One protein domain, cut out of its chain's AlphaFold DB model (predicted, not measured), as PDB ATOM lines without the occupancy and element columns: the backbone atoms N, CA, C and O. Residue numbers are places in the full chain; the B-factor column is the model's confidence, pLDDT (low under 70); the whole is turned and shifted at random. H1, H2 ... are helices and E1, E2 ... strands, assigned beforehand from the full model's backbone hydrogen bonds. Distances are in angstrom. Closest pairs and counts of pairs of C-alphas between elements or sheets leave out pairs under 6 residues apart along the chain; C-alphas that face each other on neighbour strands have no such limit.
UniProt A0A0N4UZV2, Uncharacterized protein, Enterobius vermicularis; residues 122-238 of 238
ATOM      1  N   ARG A 122     -13.845 -36.849 -17.329       84.19
ATOM      2  CA  ARG A 122     -15.217 -37.363 -17.551       84.19
ATOM      3  C   ARG A 122     -15.820 -37.004 -18.921       84.19
ATOM      4  O   ARG A 122     -16.979 -37.312 -19.169       84.19
ATOM      5  N   THR A 123     -15.084 -36.315 -19.794       86.62
ATOM      6  CA  THR A 123     -15.599 -35.802 -21.073       86.62
ATOM      7  C   THR A 123     -14.522 -35.880 -22.154       86.62
ATOM      8  O   THR A 123     -13.378 -35.497 -21.919       86.62
ATOM      9  N   ILE A 124     -14.879 -36.311 -23.360       86.19
ATOM     10  CA  ILE A 124     -13.974 -36.387 -24.511       86.19
ATOM     11  C   ILE A 124     -14.224 -35.179 -25.409       86.19
ATOM     12  O   ILE A 124     -15.302 -35.043 -25.975       86.19
ATOM     13  N   ARG A 125     -13.241 -34.280 -25.540       86.38
ATOM     14  CA  ARG A 125     -13.375 -33.062 -26.373       86.38
ATOM     15  C   ARG A 125     -12.462 -33.061 -27.589       86.38
ATOM     16  O   ARG A 125     -12.601 -32.225 -28.475       86.38
ATOM     17  N   ASN A 126     -11.461 -33.929 -27.588       81.62
ATOM     18  CA  ASN A 126     -10.445 -34.023 -28.622       81.62
ATOM     19  C   ASN A 126      -9.786 -35.411 -28.583       81.62
ATOM     20  O   ASN A 126     -10.016 -36.207 -27.669       81.62
ATOM     21  N   GLN A 127      -8.914 -35.680 -29.555       80.62
ATOM     22  CA  GLN A 127      -8.181 -36.944 -29.654       80.62
ATOM     23  C   GLN A 127      -7.336 -37.264 -28.409       80.62
ATOM     24  O   GLN A 127      -7.252 -38.423 -28.011       80.62
ATOM     25  N   LYS A 128      -6.719 -36.263 -27.769       83.31
ATOM     26  CA  LYS A 128      -5.868 -36.490 -26.589       83.31
ATOM     27  C   LYS A 128      -6.686 -36.934 -25.380       83.31
ATOM     28  O   LYS A 128      -6.175 -37.710 -24.577       83.31
ATOM     29  N   ASP A 129      -7.926 -36.466 -25.260       86.94
ATOM     30  CA  ASP A 129      -8.855 -36.927 -24.225       86.94
ATOM     31  C   ASP A 129      -9.313 -38.362 -24.512       86.94
ATOM     32  O   ASP A 129      -9.316 -39.194 -23.605       86.94
ATOM     33  N   LEU A 130      -9.614 -38.676 -25.781       84.31
ATOM     34  CA  LEU A 130      -9.971 -40.031 -26.210       84.31
ATOM     35  C   LEU A 130      -8.858 -41.028 -25.862       84.31
ATOM     36  O   LEU A 130      -9.123 -42.038 -25.216       84.31
ATOM     37  N   GLU A 131      -7.608 -40.728 -26.220       84.81
ATOM     38  CA  GLU A 131      -6.449 -41.583 -25.922       84.81
ATOM     39  C   GLU A 131      -6.170 -41.719 -24.417       84.81
ATOM     40  O   GLU A 131      -5.692 -42.760 -23.972       84.81
ATOM     41  N   ALA A 132      -6.473 -40.692 -23.615       87.19
ATOM     42  CA  ALA A 132      -6.323 -40.754 -22.161       87.19
ATOM     43  C   ALA A 132      -7.412 -41.602 -21.485       87.19
ATOM     44  O   ALA A 132      -7.172 -42.167 -20.418       87.19
ATOM     45  N   CYS A 133      -8.597 -41.689 -22.092       87.44
ATOM     46  CA  CYS A 133      -9.759 -42.392 -21.549       87.44
ATOM     47  C   CYS A 133      -9.994 -43.786 -22.127       87.44
ATOM     48  O   CYS A 133     -10.929 -44.466 -21.704       87.44
ATOM     49  N   THR A 134      -9.149 -44.230 -23.056       84.50
ATOM     50  CA  THR A 134      -9.387 -45.443 -23.840       84.50
ATOM     51  C   THR A 134      -8.158 -46.344 -23.838       84.50
ATOM     52  O   THR A 134      -7.058 -45.925 -24.198       84.50
ATOM     53  N   VAL A 135      -8.342 -47.619 -23.496       88.06
ATOM     54  CA  VAL A 135      -7.369 -48.664 -23.814       88.06
ATOM     55  C   VAL A 135      -7.400 -48.866 -25.321       88.06
ATOM     56  O   VAL A 135      -8.419 -49.257 -25.884       88.06
ATOM     57  N   THR A 136      -6.282 -48.560 -25.972       84.75
ATOM     58  CA  THR A 136      -6.158 -48.622 -27.429       84.75
ATOM     59  C   THR A 136      -5.325 -49.828 -27.837       84.75
ATOM     60  O   THR A 136      -4.205 -49.991 -27.353       84.75
ATOM     61  N   ALA A 137      -5.832 -50.622 -28.772       84.44
ATOM     62  CA  ALA A 137      -5.099 -51.703 -29.420       84.44
ATOM     63  C   ALA A 137      -5.182 -51.559 -30.943       84.44
ATOM     64  O   ALA A 137      -6.115 -50.954 -31.473       84.44
ATOM     65  N   SER A 138      -4.217 -52.123 -31.668       83.75
ATOM     66  CA  SER A 138      -4.336 -52.243 -33.123       83.75
ATOM     67  C   SER A 138      -5.555 -53.099 -33.467       83.75
ATOM     68  O   SER A 138      -5.747 -54.161 -32.872       83.75
ATOM     69  N   PHE A 139      -6.382 -52.645 -34.411       82.88
ATOM     70  CA  PHE A 139      -7.455 -53.477 -34.945       82.88
ATOM     71  C   PHE A 139      -6.875 -54.463 -35.959       82.88
ATOM     72  O   PHE A 139      -5.947 -54.113 -36.688       82.88
ATOM     73  N   ASN A 140      -7.420 -55.682 -35.983       79.38
ATOM     74  CA  ASN A 140      -6.991 -56.798 -36.827       79.38
ATOM     75  C   ASN A 140      -6.501 -56.330 -38.211       79.38
ATOM     76  O   ASN A 140      -7.293 -55.839 -39.005       79.38
ATOM     77  N   ASN A 141      -5.212 -56.493 -38.506       74.94
ATOM     78  CA  ASN A 141      -4.604 -56.156 -39.799       74.94
ATOM     79  C   ASN A 141      -4.331 -57.405 -40.656       74.94
ATOM     80  O   ASN A 141      -3.562 -57.359 -41.616       74.94
ATOM     81  N   ARG A 142      -4.925 -58.541 -40.276       77.75
ATOM     82  CA  ARG A 142      -4.673 -59.854 -40.858       77.75
ATOM     83  C   ARG A 142      -5.940 -60.410 -41.490       77.75
ATOM     84  O   ARG A 142      -6.846 -60.883 -40.802       77.75
ATOM     85  N   ALA A 143      -5.965 -60.376 -42.821       74.88
ATOM     86  CA  ALA A 143      -7.046 -60.945 -43.620       74.88
ATOM     87  C   ALA A 143      -7.250 -62.436 -43.304       74.88
ATOM     88  O   ALA A 143      -8.379 -62.881 -43.136       74.88
ATOM     89  N   ASP A 144      -6.165 -63.189 -43.116       79.00
ATOM     90  CA  ASP A 144      -6.209 -64.629 -42.848       79.00
ATOM     91  C   ASP A 144      -6.936 -64.982 -41.542       79.00
ATOM     92  O   ASP A 144      -7.665 -65.971 -41.485       79.00
ATOM     93  N   LEU A 145      -6.811 -64.137 -40.515       75.00
ATOM     94  CA  LEU A 145      -7.549 -64.298 -39.259       75.00
ATOM     95  C   LEU A 145      -9.024 -63.904 -39.411       75.00
ATOM     96  O   LEU A 145      -9.895 -64.490 -38.773       75.00
ATOM     97  N   ALA A 146      -9.311 -62.938 -40.284       80.12
ATOM     98  CA  ALA A 146     -10.658 -62.434 -40.517       80.12
ATOM     99  C   ALA A 146     -11.536 -63.402 -41.331       80.12
ATOM    100  O   ALA A 146     -12.758 -63.388 -41.192       80.12
ATOM    101  N   ILE A 147     -10.954 -64.283 -42.157       76.25
ATOM    102  CA  ILE A 147     -11.711 -65.216 -43.019       76.25
ATOM    103  C   ILE A 147     -12.713 -66.062 -42.216       76.25
ATOM    104  O   ILE A 147     -13.828 -66.300 -42.690       76.25
ATOM    105  N   HIS A 148     -12.347 -66.447 -40.992       79.69
ATOM    106  CA  HIS A 148     -13.164 -67.254 -40.079       79.69
ATOM    107  C   HIS A 148     -13.951 -66.422 -39.052       79.69
ATOM    108  O   HIS A 148     -14.528 -66.980 -38.116       79.69
ATOM    109  N   GLY A 149     -13.951 -65.097 -39.195       81.06
ATOM    110  CA  GLY A 149     -14.665 -64.183 -38.317       81.06
ATOM    111  C   GLY A 149     -16.160 -64.085 -38.617       81.06
ATOM    112  O   GLY A 149     -16.640 -64.446 -39.696       81.06
ATOM    113  N   ASN A 150     -16.898 -63.529 -37.661       82.94
ATOM    114  CA  ASN A 150     -18.322 -63.240 -37.783       82.94
ATOM    115  C   ASN A 150     -18.558 -61.891 -38.480       82.94
ATOM    116  O   ASN A 150     -17.842 -60.915 -38.237       82.94
ATOM    117  N   LEU A 151     -19.599 -61.822 -39.319       79.88
ATOM    118  CA  LEU A 151     -20.086 -60.562 -39.906       79.88
ATOM    119  C   LEU A 151     -20.817 -59.686 -38.885       79.88
ATOM    120  O   LEU A 151     -20.826 -58.467 -39.010       79.88
ATOM    121  N   THR A 152     -21.419 -60.298 -37.865       84.44
ATOM    122  CA  THR A 152     -21.921 -59.583 -36.691       84.44
ATOM    123  C   THR A 152     -20.760 -59.395 -35.724       84.44
ATOM    124  O   THR A 152     -20.210 -60.375 -35.222       84.44
ATOM    125  N   CYS A 153     -20.369 -58.145 -35.494       81.62
ATOM    126  CA  CYS A 153     -19.171 -57.796 -34.742       81.62
ATOM    127  C   CYS A 153     -19.464 -56.640 -33.782       81.62
ATOM    128  O   CYS A 153     -19.914 -55.581 -34.212       81.62
ATOM    129  N   THR A 154     -19.178 -56.847 -32.495       80.88
ATOM    130  CA  THR A 154     -19.246 -55.819 -31.438       80.88
ATOM    131  C   THR A 154     -17.945 -55.030 -31.302       80.88
ATOM    132  O   THR A 154     -17.894 -54.054 -30.567       80.88
ATOM    133  N   PHE A 155     -16.888 -55.452 -32.006       83.06
ATOM    134  CA  PHE A 155     -15.537 -54.891 -31.932       83.06
ATOM    135  C   PHE A 155     -14.897 -54.951 -30.538       83.06
ATOM    136  O   PHE A 155     -13.968 -54.203 -30.238       83.06
ATOM    137  N   ASP A 156     -15.340 -55.880 -29.688       81.38
ATOM    138  CA  ASP A 156     -14.611 -56.186 -28.462       81.38
ATOM    139  C   ASP A 156     -13.198 -56.678 -28.768       81.38
ATOM    140  O   ASP A 156     -12.942 -57.289 -29.804       81.38
ATOM    141  N   LEU A 157     -12.269 -56.460 -27.833       75.31
ATOM    142  CA  LEU A 157     -10.860 -56.845 -28.001       75.31
ATOM    143  C   LEU A 157     -10.673 -58.333 -28.349       75.31
ATOM    144  O   LEU A 157      -9.710 -58.689 -29.020       75.31
ATOM    145  N   ASN A 158     -11.611 -59.183 -27.920       78.38
ATOM    146  CA  ASN A 158     -11.611 -60.625 -28.172       78.38
ATOM    147  C   ASN A 158     -12.644 -61.055 -29.228       78.38
ATOM    148  O   ASN A 158     -12.849 -62.254 -29.430       78.38
ATOM    149  N   ALA A 159     -13.339 -60.111 -29.867       78.81
ATOM    150  CA  ALA A 159     -14.342 -60.433 -30.866       78.81
ATOM    151  C   ALA A 159     -13.665 -60.995 -32.123       78.81
ATOM    152  O   ALA A 159     -12.803 -60.363 -32.735       78.81
ATOM    153  N   ASN A 160     -14.085 -62.191 -32.532       84.56
ATOM    154  CA  ASN A 160     -13.653 -62.791 -33.786       84.56
ATOM    155  C   ASN A 160     -14.457 -62.188 -34.947       84.56
ATOM    156  O   ASN A 160     -15.505 -62.713 -35.329       84.56
ATOM    157  N   CYS A 161     -14.000 -61.052 -35.465       85.25
ATOM    158  CA  CYS A 161     -14.693 -60.295 -36.501       85.25
ATOM    159  C   CYS A 161     -14.131 -60.573 -37.894       85.25
ATOM    160  O   CYS A 161     -12.921 -60.664 -38.081       85.25
ATOM    161  N   LYS A 162     -15.021 -60.642 -38.893       87.19
ATOM    162  CA  LYS A 162     -14.640 -60.796 -40.309       87.19
ATOM    163  C   LYS A 162     -14.044 -59.525 -40.920       87.19
ATOM    164  O   LYS A 162     -13.554 -59.541 -42.044       87.19
ATOM    165  N   PHE A 163     -14.096 -58.427 -40.174       86.69
ATOM    166  CA  PHE A 163     -13.535 -57.151 -40.573       86.69
ATOM    167  C   PHE A 163     -12.051 -57.064 -40.216       86.69
ATOM    168  O   PHE A 163     -11.640 -57.486 -39.133       86.69
ATOM    169  N   TYR A 164     -11.263 -56.469 -41.104       86.94
ATOM    170  CA  TYR A 164      -9.847 -56.193 -40.885       86.94
ATOM    171  C   TYR A 164      -9.439 -54.861 -41.520       86.94
ATOM    172  O   TYR A 164     -10.037 -54.392 -42.487       86.94
ATOM    173  N   SER A 165      -8.418 -54.233 -40.951       85.88
ATOM    174  CA  SER A 165      -7.773 -53.050 -41.504       85.88
ATOM    175  C   SER A 165      -6.941 -53.447 -42.722       85.88
ATOM    176  O   SER A 165      -6.157 -54.394 -42.649       85.88
ATOM    177  N   ALA A 166      -7.111 -52.738 -43.838       83.56
ATOM    178  CA  ALA A 166      -6.323 -52.958 -45.045       83.56
ATOM    179  C   ALA A 166      -4.830 -52.681 -44.770       83.56
ATOM    180  O   ALA A 166      -4.481 -51.541 -44.450       83.56
ATOM    181  N   PRO A 167      -3.938 -53.686 -44.849       83.69
ATOM    182  CA  PRO A 167      -2.544 -53.536 -44.429       83.69
ATOM    183  C   PRO A 167      -1.724 -52.592 -45.318       83.69
ATOM    184  O   PRO A 167      -0.694 -52.090 -44.877       83.69
ATOM    185  N   GLU A 168      -2.158 -52.349 -46.553       83.44
ATOM    186  CA  GLU A 168      -1.500 -51.425 -47.484       83.44
ATOM    187  C   GLU A 168      -1.811 -49.946 -47.223       83.44
ATOM    188  O   GLU A 168      -1.149 -49.074 -47.785       83.44
ATOM    189  N   GLU A 169      -2.812 -49.649 -46.394       80.75
ATOM    190  CA  GLU A 169      -3.229 -48.278 -46.136       80.75
ATOM    191  C   GLU A 169      -2.354 -47.613 -45.060       80.75
ATOM    192  O   GLU A 169      -1.982 -48.244 -44.066       80.75
ATOM    193  N   PRO A 170      -2.037 -46.314 -45.187       78.75
ATOM    194  CA  PRO A 170      -1.210 -45.622 -44.201       78.75
ATOM    195  C   PRO A 170      -1.949 -45.394 -42.873       78.75
ATOM    196  O   PRO A 170      -1.315 -45.301 -41.819       78.75
ATOM    197  N   ILE A 171      -3.286 -45.320 -42.901       82.44
ATOM    198  CA  ILE A 171      -4.111 -45.137 -41.705       82.44
ATOM    199  C   ILE A 171      -4.735 -46.478 -41.329       82.44
ATOM    200  O   ILE A 171      -5.575 -47.024 -42.040       82.44
ATOM    201  N   GLN A 172      -4.327 -46.993 -40.172       83.88
ATOM    202  CA  GLN A 172      -4.805 -48.263 -39.641       83.88
ATOM    203  C   GLN A 172      -5.915 -48.047 -38.612       83.88
ATOM    204  O   GLN A 172      -5.845 -47.131 -37.783       83.88
ATOM    205  N   TRP A 173      -6.918 -48.924 -38.642       85.75
ATOM    206  CA  TRP A 173      -7.975 -48.962 -37.635       85.75
ATOM    207  C   TRP A 173      -7.430 -49.387 -36.272       85.75
ATOM    208  O   TRP A 173      -6.496 -50.187 -36.159       85.75
ATOM    209  N   LYS A 174      -8.043 -48.862 -35.215       85.88
ATOM    210  CA  LYS A 174      -7.716 -49.188 -33.825       85.88
ATOM    211  C   LYS A 174      -8.970 -49.647 -33.103       85.88
ATOM    212  O   LYS A 174     -10.035 -49.091 -33.344       85.88
ATOM    213  N   ASN A 175      -8.818 -50.610 -32.202       86.25
ATOM    214  CA  ASN A 175      -9.812 -50.911 -31.179       86.25
ATOM    215  C   ASN A 175      -9.621 -49.949 -30.008       86.25
ATOM    216  O   ASN A 175      -8.510 -49.792 -29.500       86.25
ATOM    217  N   GLY A 176     -10.712 -49.335 -29.580       85.50
ATOM    218  CA  GLY A 176     -10.819 -48.553 -28.366       85.50
ATOM    219  C   GLY A 176     -11.771 -49.226 -27.388       85.50
ATOM    220  O   GLY A 176     -12.819 -49.727 -27.776       85.50
ATOM    221  N   HIS A 177     -11.404 -49.232 -26.114       86.31
ATOM    222  CA  HIS A 177     -12.282 -49.604 -25.012       86.31
ATOM    223  C   HIS A 177     -12.133 -48.581 -23.889       86.31
ATOM    224  O   HIS A 177     -11.007 -48.299 -23.472       86.31
ATOM    225  N   PHE A 178     -13.227 -48.005 -23.393       85.44
ATOM    226  CA  PHE A 178     -13.129 -47.013 -22.322       85.44
ATOM    227  C   PHE A 178     -12.548 -47.628 -21.042       85.44
ATOM    228  O   PHE A 178     -12.963 -48.691 -20.596       85.44
ATOM    229  N   ILE A 179     -11.584 -46.941 -20.424       83.25
ATOM    230  CA  ILE A 179     -10.926 -47.394 -19.182       83.25
ATOM    231  C   ILE A 179     -11.917 -47.412 -18.007       83.25
ATOM    232  O   ILE A 179     -11.728 -48.132 -17.027       83.25
ATOM    233  N   ALA A 180     -12.972 -46.607 -18.099       78.88
ATOM    234  CA  ALA A 180     -14.033 -46.534 -17.119       78.88
ATOM    235  C   ALA A 180     -15.392 -46.477 -17.820       78.88
ATOM    236  O   ALA A 180     -15.541 -45.838 -18.859       78.88
ATOM    237  N   SER A 181     -16.386 -47.123 -17.216       70.38
ATOM    238  CA  SER A 181     -17.770 -47.059 -17.678       70.38
ATOM    239  C   SER A 181     -18.412 -45.775 -17.150       70.38
ATOM    240  O   SER A 181     -18.989 -45.743 -16.063       70.38
ATOM    241  N   TYR A 182     -18.238 -44.689 -17.900       72.56
ATOM    242  CA  TYR A 182     -18.927 -43.423 -17.678       72.56
ATOM    243  C   TYR A 182     -19.862 -43.187 -18.858       72.56
ATOM    244  O   TYR A 182     -19.404 -43.088 -19.999       72.56
ATOM    245  N   ALA A 183     -21.163 -43.071 -18.593       79.62
ATOM    246  CA  ALA A 183     -22.133 -42.717 -19.628       79.62
ATOM    247  C   ALA A 183     -21.759 -41.382 -20.300       79.62
ATOM    248  O   ALA A 183     -21.921 -41.234 -21.510       79.62
ATOM    249  N   GLU A 184     -21.156 -40.457 -19.541       84.12
ATOM    250  CA  GLU A 184     -20.712 -39.157 -20.050       84.12
ATOM    251  C   GLU A 184     -19.567 -39.265 -21.075       84.12
ATOM    252  O   GLU A 184     -19.446 -38.414 -21.959       84.12
ATOM    253  N   LEU A 185     -18.726 -40.308 -21.008       85.06
ATOM    254  CA  LEU A 185     -17.667 -40.527 -22.003       85.06
ATOM    255  C   LEU A 185     -18.253 -40.946 -23.349       85.06
ATOM    256  O   LEU A 185     -17.876 -40.391 -24.378       85.06
ATOM    257  N   ALA A 186     -19.185 -41.899 -23.334       80.75
ATOM    258  CA  ALA A 186     -19.859 -42.349 -24.544       80.75
ATOM    259  C   ALA A 186     -20.665 -41.203 -25.178       80.75
ATOM    260  O   ALA A 186     -20.597 -41.005 -26.390       80.75
ATOM    261  N   GLU A 187     -21.356 -40.407 -24.356       83.81
ATOM    262  CA  GLU A 187     -22.105 -39.232 -24.807       83.81
ATOM    263  C   GLU A 187     -21.197 -38.165 -25.422       83.81
ATOM    264  O   GLU A 187     -21.413 -37.755 -26.559       83.81
ATOM    265  N   SER A 188     -20.129 -37.772 -24.727       85.56
ATOM    266  CA  SER A 188     -19.210 -36.746 -25.234       85.56
ATOM    267  C   SER A 188     -18.409 -37.188 -26.461       85.56
ATOM    268  O   SER A 188     -18.196 -36.381 -27.365       85.56
ATOM    269  N   LEU A 189     -18.020 -38.468 -26.559       82.81
ATOM    270  CA  LEU A 189     -17.476 -39.015 -27.808       82.81
ATOM    271  C   LEU A 189     -18.514 -38.917 -28.925       82.81
ATOM    272  O   LEU A 189     -18.192 -38.526 -30.044       82.81
ATOM    273  N   GLY A 190     -19.753 -39.262 -28.603       78.81
ATOM    274  CA  GLY A 190     -20.910 -39.138 -29.461       78.81
ATOM    275  C   GLY A 190     -21.104 -37.758 -30.070       78.81
ATOM    276  O   GLY A 190     -21.197 -37.633 -31.291       78.81
ATOM    277  N   GLU A 191     -21.124 -36.732 -29.224       81.75
ATOM    278  CA  GLU A 191     -21.195 -35.326 -29.629       81.75
ATOM    279  C   GLU A 191     -20.016 -34.948 -30.532       81.75
ATOM    280  O   GLU A 191     -20.207 -34.323 -31.577       81.75
ATOM    281  N   LEU A 192     -18.805 -35.383 -30.168       80.50
ATOM    282  CA  LEU A 192     -17.582 -35.099 -30.916       80.50
ATOM    283  C   LEU A 192     -17.603 -35.683 -32.337       80.50
ATOM    284  O   LEU A 192     -17.101 -35.052 -33.266       80.50
ATOM    285  N   VAL A 193     -18.199 -36.866 -32.515       76.19
ATOM    286  CA  VAL A 193     -18.336 -37.532 -33.825       76.19
ATOM    287  C   VAL A 193     -19.679 -37.255 -34.515       76.19
ATOM    288  O   VAL A 193     -19.968 -37.852 -35.552       76.19
ATOM    289  N   GLY A 194     -20.515 -36.375 -33.952       76.38
ATOM    290  CA  GLY A 194     -21.810 -35.999 -34.523       76.38
ATOM    291  C   GLY A 194     -22.858 -37.120 -34.538       76.38
ATOM    292  O   GLY A 194     -23.721 -37.139 -35.419       76.38
ATOM    293  N   ARG A 195     -22.797 -38.074 -33.600       70.56
ATOM    294  CA  ARG A 195     -23.791 -39.151 -33.464       70.56
ATOM    295  C   ARG A 195     -24.985 -38.716 -32.588       70.56
ATOM    296  O   ARG A 195     -24.781 -38.035 -31.582       70.56
ATOM    297  N   PRO A 196     -26.224 -39.139 -32.913       68.38
ATOM    298  CA  PRO A 196     -27.406 -38.848 -32.097       68.38
ATOM    299  C   PRO A 196     -27.306 -39.419 -30.675       68.38
ATOM    300  O   PRO A 196     -26.740 -40.498 -30.484       68.38
ATOM    301  N   HIS A 197     -27.932 -38.743 -29.703       67.50
ATOM    302  CA  HIS A 197     -28.000 -39.209 -28.313       67.50
ATOM    303  C   HIS A 197     -28.570 -40.634 -28.227       67.50
ATOM    304  O   HIS A 197     -29.579 -40.953 -28.856       67.50
ATOM    305  N   GLY A 198     -27.910 -41.496 -27.444       64.44
ATOM    306  CA  GLY A 198     -28.329 -42.885 -27.216       64.44
ATOM    307  C   GLY A 198     -27.887 -43.896 -28.283       64.44
ATOM    308  O   GLY A 198     -28.341 -45.037 -28.253       64.44
ATOM    309  N   LYS A 199     -27.010 -43.505 -29.221       66.88
ATOM    310  CA  LYS A 199     -26.408 -44.380 -30.251       66.88
ATOM    311  C   LYS A 199     -24.883 -44.434 -30.139       66.88
ATOM    312  O   LYS A 199     -24.150 -44.284 -31.123       66.88
ATOM    313  N   TYR A 200     -24.414 -44.589 -28.907       69.12
ATOM    314  CA  TYR A 200     -22.999 -44.549 -28.560       69.12
ATOM    315  C   TYR A 200     -22.518 -45.928 -28.126       69.12
ATOM    316  O   TYR A 200     -23.294 -46.653 -27.503       69.12
ATOM    317  N   PRO A 201     -21.261 -46.291 -28.430       63.78
ATOM    318  CA  PRO A 201     -20.698 -47.532 -27.931       63.78
ATOM    319  C   PRO A 201     -20.635 -47.455 -26.401       63.78
ATOM    320  O   PRO A 201     -19.945 -46.602 -25.843       63.78
ATOM    321  N   ASP A 202     -21.359 -48.339 -25.721       62.47
ATOM    322  CA  ASP A 202     -21.317 -48.520 -24.265       62.47
ATOM    323  C   ASP A 202     -20.147 -49.424 -23.821       62.47
ATOM    324  O   ASP A 202     -20.022 -49.778 -22.648       62.47
ATOM    325  N   GLY A 203     -19.239 -49.738 -24.749       71.75
ATOM    326  CA  GLY A 203     -18.097 -50.613 -24.535       71.75
ATOM    327  C   GLY A 203     -16.990 -50.390 -25.561       71.75
ATOM    328  O   GLY A 203     -16.408 -49.307 -25.644       71.75
ATOM    329  N   SER A 204     -16.650 -51.443 -26.300       81.81
ATOM    330  CA  SER A 204     -15.576 -51.403 -27.289       81.81
ATOM    331  C   SER A 204     -16.048 -50.794 -28.613       81.81
ATOM    332  O   SER A 204     -17.215 -50.889 -28.986       81.81
ATOM    333  N   PHE A 205     -15.140 -50.146 -29.331       84.31
ATOM    334  CA  PHE A 205     -15.407 -49.516 -30.620       84.31
ATOM    335  C   PHE A 205     -14.155 -49.525 -31.492       84.31
ATOM    336  O   PHE A 205     -13.040 -49.631 -30.986       84.31
ATOM    337  N   ILE A 206     -14.318 -49.349 -32.802       86.50
ATOM    338  CA  ILE A 206     -13.194 -49.066 -33.699       86.50
ATOM    339  C   ILE A 206     -13.153 -47.597 -34.086       86.50
ATOM    340  O   ILE A 206     -14.187 -46.954 -34.260       86.50
ATOM    341  N   TYR A 207     -11.946 -47.063 -34.238       84.44
ATOM    342  CA  TYR A 207     -11.743 -45.682 -34.650       84.44
ATOM    343  C   TYR A 207     -10.426 -45.504 -35.404       84.44
ATOM    344  O   TYR A 207      -9.517 -46.336 -35.346       84.44
ATOM    345  N   VAL A 208     -10.333 -44.380 -36.108       84.06
ATOM    346  CA  VAL A 208      -9.117 -43.885 -36.752       84.06
ATOM    347  C   VAL A 208      -8.852 -42.472 -36.260       84.06
ATOM    348  O   VAL A 208      -9.769 -41.733 -35.913       84.06
ATOM    349  N   THR A 209      -7.582 -42.099 -36.206       74.69
ATOM    350  CA  THR A 209      -7.143 -40.765 -35.793       74.69
ATOM    351  C   THR A 209      -6.235 -40.205 -36.866       74.69
ATOM    352  O   THR A 209      -5.321 -40.916 -37.293       74.69
ATOM    353  N   ALA A 210      -6.429 -38.946 -37.253       64.94
ATOM    354  CA  ALA A 210      -5.428 -38.237 -38.040       64.94
ATOM    355  C   ALA A 210      -4.112 -38.208 -37.241       64.94
ATOM    356  O   ALA A 210      -4.107 -37.908 -36.044       64.94
ATOM    357  N   GLN A 211      -2.996 -38.606 -37.853       61.91
ATOM    358  CA  GLN A 211      -1.700 -38.481 -37.190       61.91
ATOM    359  C   GLN A 211      -1.237 -37.026 -37.290       61.91
ATOM    360  O   GLN A 211      -1.168 -36.493 -38.388       61.91
ATOM    361  N   GLU A 212      -0.848 -36.412 -36.164       55.28
ATOM    362  CA  GLU A 212      -0.438 -34.993 -36.081       55.28
ATOM    363  C   GLU A 212       0.767 -34.616 -36.993       55.28
ATOM    364  O   GLU A 212       1.105 -33.436 -37.095       55.28
ATOM    365  N   HIS A 213       1.438 -35.576 -37.652       48.69
ATOM    366  CA  HIS A 213       2.727 -35.369 -38.336       48.69
ATOM    367  C   HIS A 213       2.887 -35.998 -39.729       48.69
ATOM    368  O   HIS A 213       3.997 -35.988 -40.264       48.69
ATOM    369  N   GLN A 214       1.830 -36.520 -40.349       51.84
ATOM    370  CA  GLN A 214       1.900 -36.957 -41.748       51.84
ATOM    371  C   GLN A 214       1.019 -36.050 -42.595       51.84
ATOM    372  O   GLN A 214      -0.127 -35.807 -42.242       51.84
ATOM    373  N   SER A 215       1.574 -35.526 -43.690       50.38
ATOM    374  CA  SER A 215       0.826 -34.764 -44.692       50.38
ATOM    375  C   SER A 215      -0.463 -35.509 -45.049       50.38
ATOM    376  O   SER A 215      -0.401 -36.654 -45.496       50.38
ATOM    377  N   ASP A 216      -1.590 -34.844 -44.792       53.69
ATOM    378  CA  ASP A 216      -2.962 -35.353 -44.664       53.69
ATOM    379  C   ASP A 216      -3.579 -35.943 -45.942       53.69
ATOM    380  O   ASP A 216      -4.634 -35.513 -46.399       53.69
ATOM    381  N   THR A 217      -2.956 -36.952 -46.536       60.38
ATOM    382  CA  THR A 217      -3.577 -37.739 -47.604       60.38
ATOM    383  C   THR A 217      -3.303 -39.209 -47.361       60.38
ATOM    384  O   THR A 217      -2.275 -39.751 -47.761       60.38
ATOM    385  N   GLY A 218      -4.227 -39.853 -46.667       66.19
ATOM    386  CA  GLY A 218      -4.201 -41.281 -46.419       66.19
ATOM    387  C   GLY A 218      -5.621 -41.770 -46.232       66.19
ATOM    388  O   GLY A 218      -6.461 -41.030 -45.720       66.19
ATOM    389  N   ASN A 219      -5.881 -43.001 -46.653       77.31
ATOM    390  CA  ASN A 219      -7.170 -43.625 -46.423       77.31
ATOM    391  C   ASN A 219      -7.040 -44.573 -45.242       77.31
ATOM    392  O   ASN A 219      -5.971 -45.122 -44.984       77.31
ATOM    393  N   ALA A 220      -8.146 -44.767 -44.537       80.88
ATOM    394  CA  ALA A 220      -8.345 -45.947 -43.720       80.88
ATOM    395  C   ALA A 220      -9.412 -46.799 -44.393       80.88
ATOM    396  O   ALA A 220     -10.506 -46.305 -44.671       80.88
ATOM    397  N   VAL A 221      -9.107 -48.071 -44.648       83.56
ATOM    398  CA  VAL A 221     -10.040 -48.997 -45.301       83.56
ATOM    399  C   VAL A 221     -10.295 -50.176 -44.374       83.56
ATOM    400  O   VAL A 221      -9.367 -50.863 -43.950       83.56
ATOM    401  N   LEU A 222     -11.568 -50.379 -44.037       85.56
ATOM    402  CA  LEU A 222     -12.051 -51.550 -43.311       85.56
ATOM    403  C   LEU A 222     -12.575 -52.555 -44.339       85.56
ATOM    404  O   LEU A 222     -13.472 -52.230 -45.115       85.56
ATOM    405  N   ARG A 223     -12.010 -53.759 -44.371       85.44
ATOM    406  CA  ARG A 223     -12.323 -54.799 -45.360       85.44
ATOM    407  C   ARG A 223     -12.974 -56.005 -44.717       85.44
ATOM    408  O   ARG A 223     -12.726 -56.285 -43.551       85.44
ATOM    409  N   ALA A 224     -13.780 -56.719 -45.493       83.88
ATOM    410  CA  ALA A 224     -14.309 -58.027 -45.141       83.88
ATOM    411  C   ALA A 224     -14.551 -58.831 -46.421       83.88
ATOM    412  O   ALA A 224     -15.249 -58.366 -47.322       83.88
ATOM    413  N   ASP A 225     -14.027 -60.054 -46.467       80.06
ATOM    414  CA  ASP A 225     -14.277 -60.969 -47.578       80.06
ATOM    415  C   ASP A 225     -15.564 -61.751 -47.311       80.06
ATOM    416  O   ASP A 225     -15.638 -62.603 -46.411       80.06
ATOM    417  N   ILE A 226     -16.607 -61.425 -48.074       78.25
ATOM    418  CA  ILE A 226     -17.949 -61.985 -47.912       78.25
ATOM    419  C   ILE A 226     -18.259 -62.858 -49.128       78.25
ATOM    420  O   ILE A 226     -18.250 -62.343 -50.246       78.25
ATOM    421  N   PRO A 227     -18.555 -64.157 -48.944       73.00
ATOM    422  CA  PRO A 227     -18.977 -64.989 -50.059       73.00
ATOM    423  C   PRO A 227     -20.284 -64.454 -50.652       73.00
ATOM    424  O   PRO A 227     -21.128 -63.894 -49.947       73.00
ATOM    425  N   CYS A 228     -20.468 -64.660 -51.955       73.50
ATOM    426  CA  CYS A 228     -21.719 -64.313 -52.619       73.50
ATOM    427  C   CYS A 228     -22.892 -65.017 -51.923       73.50
ATOM    428  O   CYS A 228     -22.888 -66.235 -51.750       73.50
ATOM    429  N   GLN A 229     -23.898 -64.241 -51.528       69.06
ATOM    430  CA  GLN A 229     -25.071 -64.723 -50.804       69.06
ATOM    431  C   GLN A 229     -26.357 -64.285 -51.506       69.06
ATOM    432  O   GLN A 229     -26.410 -63.224 -52.129       69.06
ATOM    433  N   ILE A 230     -27.400 -65.109 -51.401       69.00
ATOM    434  CA  ILE A 230     -28.734 -64.796 -51.924       69.00
ATOM    435  C   ILE A 230     -29.400 -63.803 -50.964       69.00
ATOM    436  O   ILE A 230     -29.570 -64.106 -49.785       69.00
ATOM    437  N   GLY A 231     -29.784 -62.626 -51.458       72.12
ATOM    438  CA  GLY A 231     -30.419 -61.573 -50.662       72.12
ATOM    439  C   GLY A 231     -29.979 -60.176 -51.093       72.12
ATOM    440  O   GLY A 231     -29.342 -60.011 -52.130       72.12
ATOM    441  N   ASP A 232     -30.325 -59.165 -50.295       67.25
ATOM    442  CA  ASP A 232     -29.941 -57.770 -50.550       67.25
ATOM    443  C   ASP A 232     -28.601 -57.373 -49.909       67.25
ATOM    444  O   ASP A 232     -28.123 -56.264 -50.140       67.25
ATOM    445  N   GLY A 233     -28.011 -58.274 -49.110       68.62
ATOM    446  CA  GLY A 233     -26.685 -58.142 -48.503       68.62
ATOM    447  C   GLY A 233     -26.464 -56.841 -47.729       68.62
ATOM    448  O   GLY A 233     -25.336 -56.350 -47.668       68.62
ATOM    449  N   ARG A 234     -27.524 -56.263 -47.148       72.06
ATOM    450  CA  ARG A 234     -27.421 -54.999 -46.409       72.06
ATOM    451  C   ARG A 234     -26.593 -55.171 -45.139       72.06
ATOM    452  O   ARG A 234     -26.955 -55.952 -44.260       72.06
ATOM    453  N   LEU A 235     -25.546 -54.362 -44.996       68.62
ATOM    454  CA  LEU A 235     -24.894 -54.153 -43.707       68.62
ATOM    455  C   LEU A 235     -25.659 -53.119 -42.886       68.62
ATOM    456  O   LEU A 235     -26.180 -52.135 -43.415       68.62
ATOM    457  N   ARG A 236     -25.712 -53.354 -41.577       68.94
ATOM    458  CA  ARG A 236     -26.251 -52.423 -40.587       68.94
ATOM    459  C   ARG A 236     -25.167 -52.139 -39.560       68.94
ATOM    460  O   ARG A 236     -24.421 -53.041 -39.191       68.94
ATOM    461  N   PHE A 237     -25.113 -50.892 -39.118       70.50
ATOM    462  CA  PHE A 237     -24.218 -50.416 -38.072       70.50
ATOM    463  C   PHE A 237     -25.107 -49.789 -37.011       70.50
ATOM    464  O   PHE A 237     -25.984 -48.991 -37.356       70.50
ATOM    465  N   GLU A 238     -24.925 -50.199 -35.761       56.91
ATOM    466  CA  GLU A 238     -25.691 -49.677 -34.627       56.91
ATOM    467  C   GLU A 238     -24.947 -48.553 -33.886       56.91
ATOM    468  O   GLU A 238     -23.697 -48.431 -33.998       56.91
TER     469      GLU A 238
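AT A GLANCE: This is residues 122 to 238 of the 238 residues of an uncharacterized protein of Enterobius vermicularis (UniProt A0A0N4UZV2). With little regular structure, this is a small three-stranded sheet amid long loops; H1 and H3 lie side by side at one end, and residues 227 to 234 stick out at the other, where short H2 lies. The printed part has 117 residues, 35 in named elements, ordered H1 E1 H2 E2 H3 E3, class mixed; sheet E1 - E2 - E3 is antiparallel. It is compact, radius of gyration of the C-alphas 15.2 A, spanning 44 by 35 by 24 A.

HOW THE PARTS SIT: H1, residues 127 to 133, only grazes the sheet. E1, residues 134 to 138, and E2, residues 174 to 178, are antiparallel neighbours, N 135 and O 177 within hydrogen-bond range at 2.8 A. E2 and E3, residues 204 to 207, are too, with N 176 and O 205 at 2.7 A. H2, residues 143 to 146, is apart from H3, residues 183 to 192. H1 and H3 are close but not clearly touching, closest C-alphas Leu 130 and Leu 189, 7.7 A, at a shallow tilt of 11 degrees, opposite ways. Every O i to N i+4 pair is within range in H1 and H3; H2 is too short for one.

IN THESE COORDINATES: H1 begins at C-alpha 127 (-8.181, -36.944, -29.654); E3 ends at C-alpha 207 (-11.743, -45.682, -34.650). H3 measures 14.4 A, E2 12.9 A, E1 12.6 A.

THE WHOLE: The printed part has no cut. Links H2 to E2 and H3 to E3 are long. Confidence is under 70 at 23 residues, among them 210 to 218.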